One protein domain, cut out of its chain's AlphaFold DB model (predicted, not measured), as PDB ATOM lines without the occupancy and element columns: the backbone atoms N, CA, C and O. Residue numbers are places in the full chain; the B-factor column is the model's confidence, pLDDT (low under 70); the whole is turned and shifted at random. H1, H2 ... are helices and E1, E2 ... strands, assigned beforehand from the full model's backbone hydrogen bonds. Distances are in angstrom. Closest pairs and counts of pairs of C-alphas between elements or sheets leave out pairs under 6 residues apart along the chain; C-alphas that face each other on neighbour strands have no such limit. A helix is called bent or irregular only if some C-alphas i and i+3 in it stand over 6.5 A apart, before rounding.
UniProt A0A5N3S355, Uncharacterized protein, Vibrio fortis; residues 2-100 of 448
ATOM      1  N   ASP A   2     306.943 166.081 234.896       82.44
ATOM      2  CA  ASP A   2     306.232 167.340 234.611       82.44
ATOM      3  C   ASP A   2     306.586 168.484 235.578       82.44
ATOM      4  O   ASP A   2     306.280 169.640 235.291       82.44
ATOM      5  N   ARG A   3     307.252 168.180 236.698       85.94
ATOM      6  CA  ARG A   3     307.661 169.135 237.735       85.94
ATOM      7  C   ARG A   3     309.033 168.799 238.332       85.94
ATOM      8  O   ARG A   3     309.471 167.649 238.248       85.94
ATOM      9  N   ALA A   4     309.690 169.788 238.934       88.81
ATOM     10  CA  ALA A   4     310.964 169.668 239.651       88.81
ATOM     11  C   ALA A   4     311.080 170.736 240.752       88.81
ATOM     12  O   ALA A   4     310.405 171.761 240.689       88.81
ATOM     13  N   PHE A   5     311.944 170.528 241.742       88.19
ATOM     14  CA  PHE A   5     312.279 171.541 242.747       88.19
ATOM     15  C   PHE A   5     313.312 172.529 242.188       88.19
ATOM     16  O   PHE A   5     314.324 172.094 241.643       88.19
ATOM     17  N   ASN A   6     313.077 173.840 242.305       88.31
ATOM     18  CA  ASN A   6     314.030 174.890 241.927       88.31
ATOM     19  C   ASN A   6     314.713 175.466 243.179       88.31
ATOM     20  O   ASN A   6     314.108 176.241 243.924       88.31
ATOM     21  N   ARG A   7     315.999 175.150 243.362       87.19
ATOM     22  CA  ARG A   7     316.802 175.565 244.527       87.19
ATOM     23  C   ARG A   7     317.016 177.075 244.643       87.19
ATOM     24  O   ARG A   7     317.219 177.561 245.746       87.19
ATOM     25  N   ILE A   8     316.998 177.816 243.531       86.62
ATOM     26  CA  ILE A   8     317.221 179.277 243.535       86.62
ATOM     27  C   ILE A   8     315.980 180.017 244.030       86.62
ATOM     28  O   ILE A   8     316.089 181.070 244.653       86.62
ATOM     29  N   LYS A   9     314.795 179.491 243.710       84.00
ATOM     30  CA  LYS A   9     313.511 180.118 244.040       84.00
ATOM     31  C   LYS A   9     312.822 179.499 245.261       84.00
ATOM     32  O   LYS A   9     311.841 180.063 245.722       84.00
ATOM     33  N   ASN A  10     313.345 178.383 245.778       81.75
ATOM     34  CA  ASN A  10     312.770 177.608 246.880       81.75
ATOM     35  C   ASN A  10     311.302 177.206 246.616       81.75
ATOM     36  O   ASN A  10     310.429 177.407 247.448       81.75
ATOM     37  N   GLU A  11     311.009 176.663 245.428       82.38
ATOM     38  CA  GLU A  11     309.643 176.270 245.034       82.38
ATOM     39  C   GLU A  11     309.621 175.100 244.033       82.38
ATOM     40  O   GLU A  11     310.585 174.855 243.301       82.38
ATOM     41  N   ILE A  12     308.494 174.380 243.971       84.00
ATOM     42  CA  ILE A  12     308.237 173.350 242.953       84.00
ATOM     43  C   ILE A  12     307.793 174.021 241.648       84.00
ATOM     44  O   ILE A  12     306.746 174.660 241.573       84.00
ATOM     45  N   TRP A  13     308.572 173.841 240.586       85.31
ATOM     46  CA  TRP A  13     308.281 174.343 239.246       85.31
ATOM     47  C   TRP A  13     307.647 173.264 238.373       85.31
ATOM     48  O   TRP A  13     308.262 172.236 238.094       85.31
ATOM     49  N   TYR A  14     306.456 173.545 237.850       84.31
ATOM     50  CA  TYR A  14     305.869 172.801 236.735       84.31
ATOM     51  C   TYR A  14     306.539 173.190 235.411       84.31
ATOM     52  O   TYR A  14     306.928 174.340 235.206       84.31
ATOM     53  N   ALA A  15     306.636 172.261 234.461       81.69
ATOM     54  CA  ALA A  15     307.331 172.474 233.191       81.69
ATOM     55  C   ALA A  15     306.677 173.557 232.305       81.69
ATOM     56  O   ALA A  15     307.346 174.181 231.483       81.69
ATOM     57  N   ALA A  16     305.396 173.866 232.530       78.94
ATOM     58  CA  ALA A  16     304.732 175.027 231.938       78.94
ATOM     59  C   ALA A  16     305.350 176.376 232.378       78.94
ATOM     60  O   ALA A  16     305.292 177.339 231.613       78.94
ATOM     61  N   LYS A  17     305.977 176.452 233.566       81.50
ATOM     62  CA  LYS A  17     306.705 177.639 234.053       81.50
ATOM     63  C   LYS A  17     308.034 177.822 233.312       81.50
ATOM     64  O   LYS A  17     308.289 178.926 232.847       81.50
ATOM     65  N   LEU A  18     308.788 176.745 233.037       77.94
ATOM     66  CA  LEU A  18     310.011 176.797 232.204       77.94
ATOM     67  C   LEU A  18     309.780 177.514 230.860       77.94
ATOM     68  O   LEU A  18     310.625 178.274 230.405       77.94
ATOM     69  N   LYS A  19     308.619 177.280 230.232       73.50
ATOM     70  CA  LYS A  19     308.239 177.904 228.955       73.50
ATOM     71  C   LYS A  19     308.018 179.422 229.057       73.50
ATOM     72  O   LYS A  19     308.172 180.104 228.050       73.50
ATOM     73  N   LYS A  20     307.632 179.942 230.229       80.19
ATOM     74  CA  LYS A  20     307.413 181.381 230.466       80.19
ATOM     75  C   LYS A  20     308.719 182.126 230.756       80.19
ATOM     76  O   LYS A  20     308.880 183.248 230.304       80.19
ATOM     77  N   GLU A  21     309.630 181.484 231.483       81.94
ATOM     78  CA  GLU A  21     310.915 182.054 231.933       81.94
ATOM     79  C   GLU A  21     311.970 182.102 230.806       81.94
ATOM     80  O   GLU A  21     312.961 182.822 230.899       81.94
ATOM     81  N   GLY A  22     311.750 181.346 229.724       75.69
ATOM     82  CA  GLY A  22     312.567 181.380 228.512       75.69
ATOM     83  C   GLY A  22     313.849 180.546 228.575       75.69
ATOM     84  O   GLY A  22     314.343 180.151 229.635       75.69
ATOM     85  N   ASP A  23     314.410 180.266 227.396       75.94
ATOM     86  CA  ASP A  23     315.564 179.372 227.259       75.94
ATOM     87  C   ASP A  23     316.840 179.936 227.905       75.94
ATOM     88  O   ASP A  23     317.731 179.166 228.267       75.94
ATOM     89  N   GLU A  24     316.943 181.254 228.100       80.81
ATOM     90  CA  GLU A  24     318.092 181.872 228.766       80.81
ATOM     91  C   GLU A  24     318.133 181.535 230.265       80.81
ATOM     92  O   GLU A  24     319.138 180.999 230.740       80.81
ATOM     93  N   TYR A  25     317.021 181.738 230.990       83.75
ATOM     94  CA  TYR A  25     316.894 181.335 232.397       83.75
ATOM     95  C   TYR A  25     317.196 179.842 232.553       83.75
ATOM     96  O   TYR A  25     317.996 179.435 233.400       83.75
ATOM     97  N   VAL A  26     316.598 179.013 231.687       79.81
ATOM     98  CA  VAL A  26     316.806 177.561 231.694       79.81
ATOM     99  C   VAL A  26     318.281 177.218 231.474       79.81
ATOM    100  O   VAL A  26     318.835 176.413 232.224       79.81
ATOM    101  N   ASN A  27     318.961 177.842 230.510       81.88
ATOM    102  CA  ASN A  27     320.376 177.578 230.241       81.88
ATOM    103  C   ASN A  27     321.310 178.040 231.364       81.88
ATOM    104  O   ASN A  27     322.282 177.326 231.650       81.88
ATOM    105  N   ARG A  28     321.010 179.184 231.988       86.31
ATOM    106  CA  ARG A  28     321.749 179.774 233.114       86.31
ATOM    107  C   ARG A  28     321.597 178.936 234.389       86.31
ATOM    108  O   ARG A  28     322.564 178.754 235.123       86.31
ATOM    109  N   HIS A  29     320.415 178.362 234.626       86.94
ATOM    110  CA  HIS A  29     320.065 177.746 235.912       86.94
ATOM    111  C   HIS A  29     319.831 176.227 235.896       86.94
ATOM    112  O   HIS A  29     319.581 175.661 236.958       86.94
ATOM    113  N   LYS A  30     320.006 175.535 234.760       85.75
ATOM    114  CA  LYS A  30     319.818 174.073 234.559       85.75
ATOM    115  C   LYS A  30     320.399 173.101 235.599       85.75
ATOM    116  O   LYS A  30     319.969 171.954 235.610       85.75
ATOM    117  N   GLN A  31     321.368 173.511 236.422       87.44
ATOM    118  CA  GLN A  31     321.951 172.678 237.488       87.44
ATOM    119  C   GLN A  31     321.260 172.837 238.856       87.44
ATOM    120  O   GLN A  31     321.555 172.089 239.777       87.44
ATOM    121  N   ASN A  32     320.330 173.787 238.994       89.88
ATOM    122  CA  ASN A  32     319.648 174.121 240.252       89.88
ATOM    123  C   ASN A  32     318.256 173.478 240.359       89.88
ATOM    124  O   ASN A  32     317.439 173.895 241.179       89.88
ATOM    125  N   PHE A  33     317.979 172.499 239.494       89.69
ATOM    126  CA  PHE A  33     316.731 171.756 239.459       89.69
ATOM    127  C   PHE A  33     316.950 170.334 239.977       89.69
ATOM    128  O   PHE A  33     317.803 169.601 239.473       89.69
ATOM    129  N   GLU A  34     316.147 169.936 240.955       90.56
ATOM    130  CA  GLU A  34     316.218 168.639 241.632       90.56
ATOM    131  C   GLU A  34     314.862 167.930 241.643       90.56
ATOM    132  O   GLU A  34     313.830 168.464 241.225       90.56
ATOM    133  N   CYS A  35     314.863 166.678 242.086       87.88
ATOM    134  CA  CYS A  35     313.672 165.856 242.161       87.88
ATOM    135  C   CYS A  35     312.591 166.518 243.039       87.88
ATOM    136  O   CYS A  35     312.895 166.940 244.151       87.88
ATOM    137  N   PRO A  36     311.313 166.560 242.607       82.12
ATOM    138  CA  PRO A  36     310.227 167.139 243.406       82.12
ATOM    139  C   PRO A  36     309.855 166.290 244.639       82.12
ATOM    140  O   PRO A  36     308.941 166.630 245.378       82.12
ATOM    141  N   ASN A  37     310.562 165.177 244.858       81.38
ATOM    142  CA  ASN A  37     310.671 164.493 246.141       81.38
ATOM    143  C   ASN A  37     311.977 164.969 246.808       81.38
ATOM    144  O   ASN A  37     313.060 164.568 246.369       81.38
ATOM    145  N   VAL A  38     311.869 165.782 247.863       74.56
ATOM    146  CA  VAL A  38     313.008 166.378 248.595       74.56
ATOM    147  C   VAL A  38     313.818 165.381 249.437       74.56
ATOM    148  O   VAL A  38     314.906 165.703 249.899       74.56
ATOM    149  N   TYR A  39     313.343 164.144 249.599       77.25
ATOM    150  CA  TYR A  39     314.136 163.052 250.176       77.25
ATOM    151  C   TYR A  39     315.094 162.436 249.132       77.25
ATOM    152  O   TYR A  39     316.057 161.747 249.479       77.25
ATOM    153  N   CYS A  40     314.845 162.679 247.836       80.62
ATOM    154  CA  CYS A  40     315.549 162.043 246.723       80.62
ATOM    155  C   CYS A  40     316.755 162.829 246.192       80.62
ATOM    156  O   CYS A  40     317.735 162.198 245.804       80.62
ATOM    157  N   ASN A  41     316.671 164.159 246.088       74.12
ATOM    158  CA  ASN A  41     317.719 165.053 245.552       74.12
ATOM    159  C   ASN A  41     318.338 164.626 244.197       74.12
ATOM    160  O   ASN A  41     319.473 164.972 243.883       74.12
ATOM    161  N   GLY A  42     317.603 163.866 243.374       85.44
ATOM    162  CA  GLY A  42     318.060 163.458 242.042       85.44
ATOM    163  C   GLY A  42     318.084 164.649 241.083       85.44
ATOM    164  O   GLY A  42     317.101 165.387 241.001       85.44
ATOM    165  N   ASN A  43     319.178 164.844 240.345       88.62
ATOM    166  CA  ASN A  43     319.356 166.008 239.469       88.62
ATOM    167  C   ASN A  43     318.324 166.012 238.327       88.62
ATOM    168  O   ASN A  43     318.296 165.098 237.497       88.62
ATOM    169  N   ALA A  44     317.500 167.057 238.256       89.56
ATOM    170  CA  ALA A  44     316.383 167.190 237.327       89.56
ATOM    171  C   ALA A  44     316.740 168.115 236.157       89.56
ATOM    172  O   ALA A  44     316.480 169.312 236.194       89.56
ATOM    173  N   LYS A  45     317.300 167.571 235.070       88.81
ATOM    174  CA  LYS A  45     317.633 168.378 233.887       88.81
ATOM    175  C   LYS A  45     316.347 168.964 233.271       88.81
ATOM    176  O   LYS A  45     315.519 168.176 232.795       88.81
ATOM    177  N   PRO A  46     316.174 170.300 233.209       86.38
ATOM    178  CA  PRO A  46     315.071 170.902 232.473       86.38
ATOM    179  C   PRO A  46     315.262 170.686 230.970       86.38
ATOM    180  O   PRO A  46     316.382 170.693 230.449       86.38
ATOM    181  N   VAL A  47     314.152 170.488 230.270       81.31
ATOM    182  CA  VAL A  47     314.103 170.250 228.829       81.31
ATOM    183  C   VAL A  47     313.041 171.175 228.242       81.31
ATOM    184  O   VAL A  47     311.845 170.989 228.462       81.31
ATOM    185  N   ALA A  48     313.502 172.219 227.553       70.25
ATOM    186  CA  ALA A  48     312.672 173.327 227.096       70.25
ATOM    187  C   ALA A  48     311.955 173.054 225.761       70.25
ATOM    188  O   ALA A  48     312.180 172.033 225.102       70.25
ATOM    189  N   CYS A  49     311.068 173.982 225.382       61.91
ATOM    190  CA  CYS A  49     310.198 173.851 224.211       61.91
ATOM    191  C   CYS A  49     310.964 173.876 222.885       61.91
ATOM    192  O   CYS A  49     310.611 173.137 221.967       61.91
ATOM    193  N   LEU A  50     311.982 174.732 222.771       63.84
ATOM    194  CA  LEU A  50     312.857 174.777 221.607       63.84
ATOM    195  C   LEU A  50     313.998 173.779 221.801       63.84
ATOM    196  O   LEU A  50     314.670 173.741 222.830       63.84
ATOM    197  N   SER A  51     314.190 172.923 220.804       66.38
ATOM    198  CA  SER A  51     315.256 171.929 220.792       66.38
ATOM    199  C   SER A  51     315.681 171.622 219.368       66.38
ATOM    200  O   SER A  51     314.878 171.730 218.445       66.38
ATOM    201  N   MET A  52     316.934 171.216 219.189       73.69
ATOM    202  CA  MET A  52     317.434 170.758 217.898       73.69
ATOM    203  C   MET A  52     317.364 169.233 217.853       73.69
ATOM    204  O   MET A  52     318.082 168.549 218.583       73.69
ATOM    205  N   ARG A  53     316.488 168.687 217.005       76.19
ATOM    206  CA  ARG A  53     316.389 167.242 216.757       76.19
ATOM    207  C   ARG A  53     317.278 166.867 215.578       76.19
ATOM    208  O   ARG A  53     317.141 167.444 214.502       76.19
ATOM    209  N   GLN A  54     318.126 165.858 215.763       81.19
ATOM    210  CA  GLN A  54     318.869 165.239 214.668       81.19
ATOM    211  C   GLN A  54     317.910 164.451 213.758       81.19
ATOM    212  O   GLN A  54     317.080 163.670 214.233       81.19
ATOM    213  N   VAL A  55     318.010 164.682 212.450       86.56
ATOM    214  CA  VAL A  55     317.198 164.058 211.384       86.56
ATOM    215  C   VAL A  55     318.052 163.486 210.243       86.56
ATOM    216  O   VAL A  55     317.534 162.992 209.248       86.56
ATOM    217  N   GLY A  56     319.374 163.533 210.392       85.12
ATOM    218  CA  GLY A  56     320.371 162.908 209.527       85.12
ATOM    219  C   GLY A  56     321.760 163.113 210.131       85.12
ATOM    220  O   GLY A  56     321.893 163.902 211.066       85.12
ATOM    221  N   VAL A  57     322.784 162.436 209.598       81.06
ATOM    222  CA  VAL A  57     324.141 162.354 210.192       81.06
ATOM    223  C   VAL A  57     324.636 163.704 210.733       81.06
ATOM    224  O   VAL A  57     324.918 163.798 211.919       81.06
ATOM    225  N   ASN A  58     324.590 164.765 209.916       82.50
ATOM    226  CA  ASN A  58     324.903 166.144 210.324       82.50
ATOM    227  C   ASN A  58     323.729 167.124 210.099       82.50
ATOM    228  O   ASN A  58     323.945 168.304 209.829       82.50
ATOM    229  N   LYS A  59     322.473 166.657 210.156       81.75
ATOM    230  CA  LYS A  59     321.281 167.507 209.972       81.75
ATOM    231  C   LYS A  59     320.483 167.614 211.264       81.75
ATOM    232  O   LYS A  59     319.946 166.616 211.744       81.75
ATOM    233  N   PHE A  60     320.355 168.835 211.770       81.44
ATOM    234  CA  PHE A  60     319.514 169.183 212.910       81.44
ATOM    235  C   PHE A  60     318.422 170.158 212.475       81.44
ATOM    236  O   PHE A  60     318.694 171.081 211.712       81.44
ATOM    237  N   GLN A  61     317.205 169.980 212.985       80.62
ATOM    238  CA  GLN A  61     316.085 170.894 212.743       80.62
ATOM    239  C   GLN A  61     315.420 171.319 214.061       80.62
ATOM    240  O   GLN A  61     315.426 170.530 215.017       80.62
ATOM    241  N   PRO A  62     314.794 172.509 214.119       77.94
ATOM    242  CA  PRO A  62     313.955 172.899 215.242       77.94
ATOM    243  C   PRO A  62     312.837 171.877 215.478       77.94
ATOM    244  O   PRO A  62     312.069 171.536 214.578       77.94
ATOM    245  N   TYR A  63     312.741 171.386 216.708       73.06
ATOM    246  CA  TYR A  63     311.712 170.465 217.161       73.06
ATOM    247  C   TYR A  63     311.057 171.011 218.428       73.06
ATOM    248  O   TYR A  63     311.694 171.168 219.473       73.06
ATOM    249  N   LYS A  64     309.761 171.302 218.303       69.94
ATOM    250  CA  LYS A  64     308.905 171.831 219.365       69.94
ATOM    251  C   LYS A  64     308.414 170.687 220.251       69.94
ATOM    252  O   LYS A  64     307.301 170.196 220.079       69.94
ATOM    253  N   GLN A  65     309.266 170.230 221.162       74.06
ATOM    254  CA  GLN A  65     308.879 169.232 222.159       74.06
ATOM    255  C   GLN A  65     308.050 169.883 223.282       74.06
ATOM    256  O   GLN A  65     308.266 171.055 223.601       74.06
ATOM    257  N   PRO A  66     307.136 169.148 223.934       75.31
ATOM    258  CA  PRO A  66     306.558 169.585 225.197       75.31
ATOM    259  C   PRO A  66     307.653 169.819 226.256       75.31
ATOM    260  O   PRO A  66     308.578 169.000 226.358       75.31
ATOM    261  N   PRO A  67     307.572 170.894 227.062       81.38
ATOM    262  CA  PRO A  67     308.546 171.135 228.115       81.38
ATOM    263  C   PRO A  67     308.395 170.067 229.203       81.38
ATOM    264  O   PRO A  67     307.279 169.697 229.566       81.38
ATOM    265  N   HIS A  68     309.511 169.568 229.722       86.06
ATOM    266  CA  HIS A  68     309.533 168.535 230.758       86.06
ATOM    267  C   HIS A  68     310.842 168.577 231.554       86.06
ATOM    268  O   HIS A  68     311.798 169.257 231.182       86.06
ATOM    269  N   PHE A  69     310.909 167.811 232.638       86.88
ATOM    270  CA  PHE A  69     312.148 167.518 233.352       86.88
ATOM    271  C   PHE A  69     312.547 166.055 233.128       86.88
ATOM    272  O   PHE A  69     311.696 165.154 233.133       86.88
ATOM    273  N   ARG A  70     313.849 165.815 232.947       86.06
ATOM    274  CA  ARG A  70     314.466 164.480 232.942       86.06
ATOM    275  C   ARG A  70     315.339 164.356 234.178       86.06
ATOM    276  O   ARG A  70     316.399 164.977 234.246       86.06
ATOM    277  N   ILE A  71     314.873 163.585 235.150       85.06
ATOM    278  CA  ILE A  71     315.620 163.340 236.379       85.06
ATOM    279  C   ILE A  71     316.604 162.195 236.138       85.06
ATOM    280  O   ILE A  71     316.340 161.287 235.353       85.06
ATOM    281  N   LYS A  72     317.771 162.273 236.770       79.62
ATOM    282  CA  LYS A  72     318.741 161.181 236.851       79.62
ATOM    283  C   LYS A  72     319.084 160.892 238.305       79.62
ATOM    284  O   LYS A  72     318.972 161.774 239.155       79.62
ATOM    285  N   ASN A  73     319.580 159.681 238.547       81.00
ATOM    286  CA  ASN A  73     320.135 159.252 239.829       81.00
ATOM    287  C   ASN A  73     319.119 159.409 240.975       81.00
ATOM    288  O   ASN A  73     319.390 160.061 241.981       81.00
ATOM    289  N   HIS A  74     317.924 158.840 240.796       82.31
ATOM    290  CA  HIS A  74     316.959 158.731 241.885       82.31
ATOM    291  C   HIS A  74     317.516 157.873 243.028       82.31
ATOM    292  O   HIS A  74     318.296 156.947 242.798       82.31
ATOM    293  N   ILE A  75     317.067 158.134 244.258       76.69
ATOM    294  CA  ILE A  75     317.183 157.132 245.322       76.69
ATOM    295  C   ILE A  75     316.277 155.929 244.993       76.69
ATOM    296  O   ILE A  75     315.230 156.122 244.360       76.69
ATOM    297  N   PRO A  76     316.621 154.714 245.460       70.62
ATOM    298  CA  PRO A  76     315.700 153.582 245.442       70.62
ATOM    299  C   PRO A  76     314.334 153.956 246.030       70.62
ATOM    300  O   PRO A  76     314.253 154.761 246.959       70.62
ATOM    301  N   ASN A  77     313.264 153.375 245.488       69.06
ATOM    302  CA  ASN A  77     311.869 153.601 245.888       69.06
ATOM    303  C   ASN A  77     311.336 155.040 245.692       69.06
ATOM    304  O   ASN A  77     310.223 155.343 246.129       69.06
ATOM    305  N   CYS A  78     312.065 155.941 245.018       78.94
ATOM    306  CA  CYS A  78     311.537 157.272 244.715       78.94
ATOM    307  C   CYS A  78     310.339 157.193 243.753       78.94
ATOM    308  O   CYS A  78     310.480 156.758 242.612       78.94
ATOM    309  N   ILE A  79     309.190 157.723 244.184       76.25
ATOM    310  CA  ILE A  79     307.900 157.712 243.461       76.25
ATOM    311  C   ILE A  79     307.926 158.374 242.068       76.25
ATOM    312  O   ILE A  79     306.985 158.232 241.291       76.25
ATOM    313  N   TYR A  80     308.993 159.114 241.761       77.62
ATOM    314  CA  TYR A  80     309.207 159.810 240.494       77.62
ATOM    315  C   TYR A  80     310.250 159.133 239.585       77.62
ATOM    316  O   TYR A  80     310.543 159.682 238.528       77.62
ATOM    317  N   SER A  81     310.814 157.980 239.977       75.25
ATOM    318  CA  SER A  81     311.735 157.201 239.135       75.25
ATOM    319  C   SER A  81     310.975 156.420 238.059       75.25
ATOM    320  O   SER A  81     310.035 155.682 238.369       75.25
ATOM    321  N   ASP A  82     311.432 156.529 236.809       68.81
ATOM    322  CA  ASP A  82     310.945 155.777 235.641       68.81
ATOM    323  C   ASP A  82     310.862 154.255 235.915       68.81
ATOM    324  O   ASP A  82     309.941 153.582 235.454       68.81
ATOM    325  N   GLU A  83     311.776 153.719 236.736       66.62
ATOM    326  CA  GLU A  83     311.855 152.301 237.137       66.62
ATOM    327  C   GLU A  83     310.591 151.789 237.849       66.62
ATOM    328  O   GLU A  83     310.336 150.587 237.871       66.62
ATOM    329  N   HIS A  84     309.794 152.689 238.430       65.81
ATOM    330  CA  HIS A  84     308.596 152.351 239.202       65.81
ATOM    331  C   HIS A  84     307.314 152.399 238.352       65.81
ATOM    332  O   HIS A  84     306.216 152.257 238.884       65.81
ATOM    333  N   GLY A  85     307.434 152.579 237.029       64.56
ATOM    334  CA  GLY A  85     306.311 152.550 236.085       64.56
ATOM    335  C   GLY A  85     305.593 153.891 235.887       64.56
ATOM    336  O   GLY A  85     304.563 153.937 235.210       64.56
ATOM    337  N   GLY A  86     306.129 154.982 236.446       74.75
ATOM    338  CA  GLY A  86     305.695 156.338 236.107       74.75
ATOM    339  C   GLY A  86     305.950 156.638 234.628       74.75
ATOM    340  O   GLY A  86     306.932 156.168 234.053       74.75
ATOM    341  N   LYS A  87     305.056 157.396 233.984       77.31
ATOM    342  CA  LYS A  87     305.132 157.637 232.534       77.31
ATOM    343  C   LYS A  87     304.715 159.040 232.121       77.31
ATOM    344  O   LYS A  87     303.734 159.599 232.609       77.31
ATOM    345  N   GLY A  88     305.430 159.581 231.137       78.44
ATOM    346  CA  GLY A  88     305.027 160.797 230.442       78.44
ATOM    347  C   GLY A  88     303.802 160.535 229.568       78.44
ATOM    348  O   GLY A  88     303.830 159.643 228.719       78.44
ATOM    349  N   ARG A  89     302.744 161.324 229.750       80.19
ATOM    350  CA  ARG A  89     301.566 161.372 228.878       80.19
ATOM    351  C   ARG A  89     301.488 162.759 228.245       80.19
ATOM    352  O   ARG A  89     301.878 163.745 228.860       80.19
ATOM    353  N   ILE A  90     300.988 162.835 227.016       77.50
ATOM    354  CA  ILE A  90     300.596 164.106 226.403       77.50
ATOM    355  C   ILE A  90     299.068 164.193 226.488       77.50
ATOM    356  O   ILE A  90     298.380 163.215 226.183       77.50
ATOM    357  N   ASP A  91     298.540 165.315 226.978       72.19
ATOM    358  CA  ASP A  91     297.096 165.564 227.045       72.19
ATOM    359  C   ASP A  91     296.521 165.978 225.673       72.19
ATOM    360  O   ASP A  91     297.247 166.226 224.710       72.19
ATOM    361  N   ALA A  92     295.193 166.094 225.575       73.44
ATOM    362  CA  ALA A  92     294.523 166.522 224.342       73.44
ATOM    363  C   ALA A  92     294.832 167.980 223.922       73.44
ATOM    364  O   ALA A  92     294.445 168.400 222.834       73.44
ATOM    365  N   LYS A  93     295.523 168.757 224.767       71.88
ATOM    366  CA  LYS A  93     295.951 170.145 224.529       71.88
ATOM    367  C   LYS A  93     297.450 170.237 224.176       71.88
ATOM    368  O   LYS A  93     297.955 171.335 223.952       71.88
ATOM    369  N   GLY A  94     298.163 169.107 224.107       70.06
ATOM    370  CA  GLY A  94     299.596 169.034 223.804       70.06
ATOM    371  C   GLY A  94     300.531 169.254 225.002       70.06
ATOM    372  O   GLY A  94     301.747 169.346 224.810       70.06
ATOM    373  N   ASN A  95     300.011 169.335 226.228       72.25
ATOM    374  CA  ASN A  95     300.817 169.466 227.442       72.25
ATOM    375  C   ASN A  95     301.384 168.108 227.861       72.25
ATOM    376  O   ASN A  95     300.683 167.099 227.831       72.25
ATOM    377  N   TYR A  96     302.634 168.092 228.321       76.31
ATOM    378  CA  TYR A  96     303.222 166.916 228.954       76.31
ATOM    379  C   TYR A  96     302.842 166.870 230.434       76.31
ATOM    380  O   TYR A  96     303.116 167.806 231.185       76.31
ATOM    381  N   THR A  97     302.255 165.755 230.851       79.06
ATOM    382  CA  THR A  97     301.937 165.416 232.238       79.06
ATOM    383  C   THR A  97     302.723 164.175 232.647       79.06
ATOM    384  O   THR A  97     303.043 163.320 231.815       79.06
ATOM    385  N   TRP A  98     303.067 164.057 233.929       82.19
ATOM    386  CA  TRP A  98     303.648 162.826 234.457       82.19
ATOM    387  C   TRP A  98     302.581 162.039 235.194       82.19
ATOM    388  O   TRP A  98     302.112 162.479 236.239       82.19
ATOM    389  N   VAL A  99     302.198 160.888 234.649       82.88
ATOM    390  CA  VAL A  99     301.251 159.978 235.291       82.88
ATOM    391  C   VAL A  99     302.031 159.084 236.245       82.88
ATOM    392  O   VAL A  99     302.924 158.343 235.819       82.88
ATOM    393  N   LEU A 100     301.700 159.167 237.529       83.94
ATOM    394  CA  LEU A 100     302.249 158.300 238.563       83.94
ATOM    395  C   LEU A 100     301.748 156.856 238.398       83.94
ATOM    396  O   LEU A 100     300.633 156.636 237.911       83.94
TER     397      LEU A 100
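Overview. This is residues 2 to 100 of the 448 residues of an uncharacterized protein of Vibrio fortis (UniProt A0A5N3S355). A short two-stranded ribbon, E3 with E6, lies in the middle, with the hairpin E1-E2 and the irregular helix H1 on one side and the hairpin E7-E8 on another. The longest strands, E4 and E5, make a hairpin that reaches away from this core at one end. The 99 printed residues hold one named helix and eight named strands, in the order E1 E2 H1 E3 E4 E5 E6 E7 E8, with four antiparallel sheets of two strands. The class is mixed, helices and strands; the whole is compact, with a radius of gyration of the C-alphas of 14.0 A and spans of 40 by 30 by 29 A.

Arrangement. E3, residues 44 to 47, and E6, residues 68 to 71, are antiparallel neighbours, with N 47 and O 68 2.8 A apart. E3 runs on into E4, residues 50 to 56, across a break of 2 residues, at 76 degrees. E4 forms a hairpin with E5, residues 59 to 64; N 55 and O 59 are 2.8 A apart. H1, residues 15 to 29, comes closest to E6 at the C-alphas of Ala 15 and His 68, 5.1 A. H1 is irregular: C-alphas 20 and 23 are 9.0 A apart, and 6 of 11 O i to N i+4 pairs are within hydrogen-bond range. E1, residues 3 to 6, forms a hairpin with E2, residues 11 to 14, with N 13 and O 4 2.8 A apart. Residues 5 to 6 of E1 also pair antiparallel with residues 33 to 34. E7, residues 87 to 90, forms a hairpin with E8, residues 96 to 99; N 89 and O 97 are 2.9 A apart. E8 comes closest to E6 at the C-alphas of Tyr 96 and His 68, 6.8 A.

Along the chain. E1 begins at C-alpha 3, (307.661, 169.135, 237.735), and E8 ends at C-alpha 99, (301.251, 159.978, 235.291). E4 spans 18.5 A, E5 16.1 A and H1 14.0 A.

Size, cuts and confidence. The C-alphas farthest apart are those of Tyr 39 and Asn 58, 41.4 A. The printed part has no cut; the links H1 to E3 and E6 to E7 are long. Residues 49 to 51, 64, 77 and 82 to 85 have pLDDT under 70.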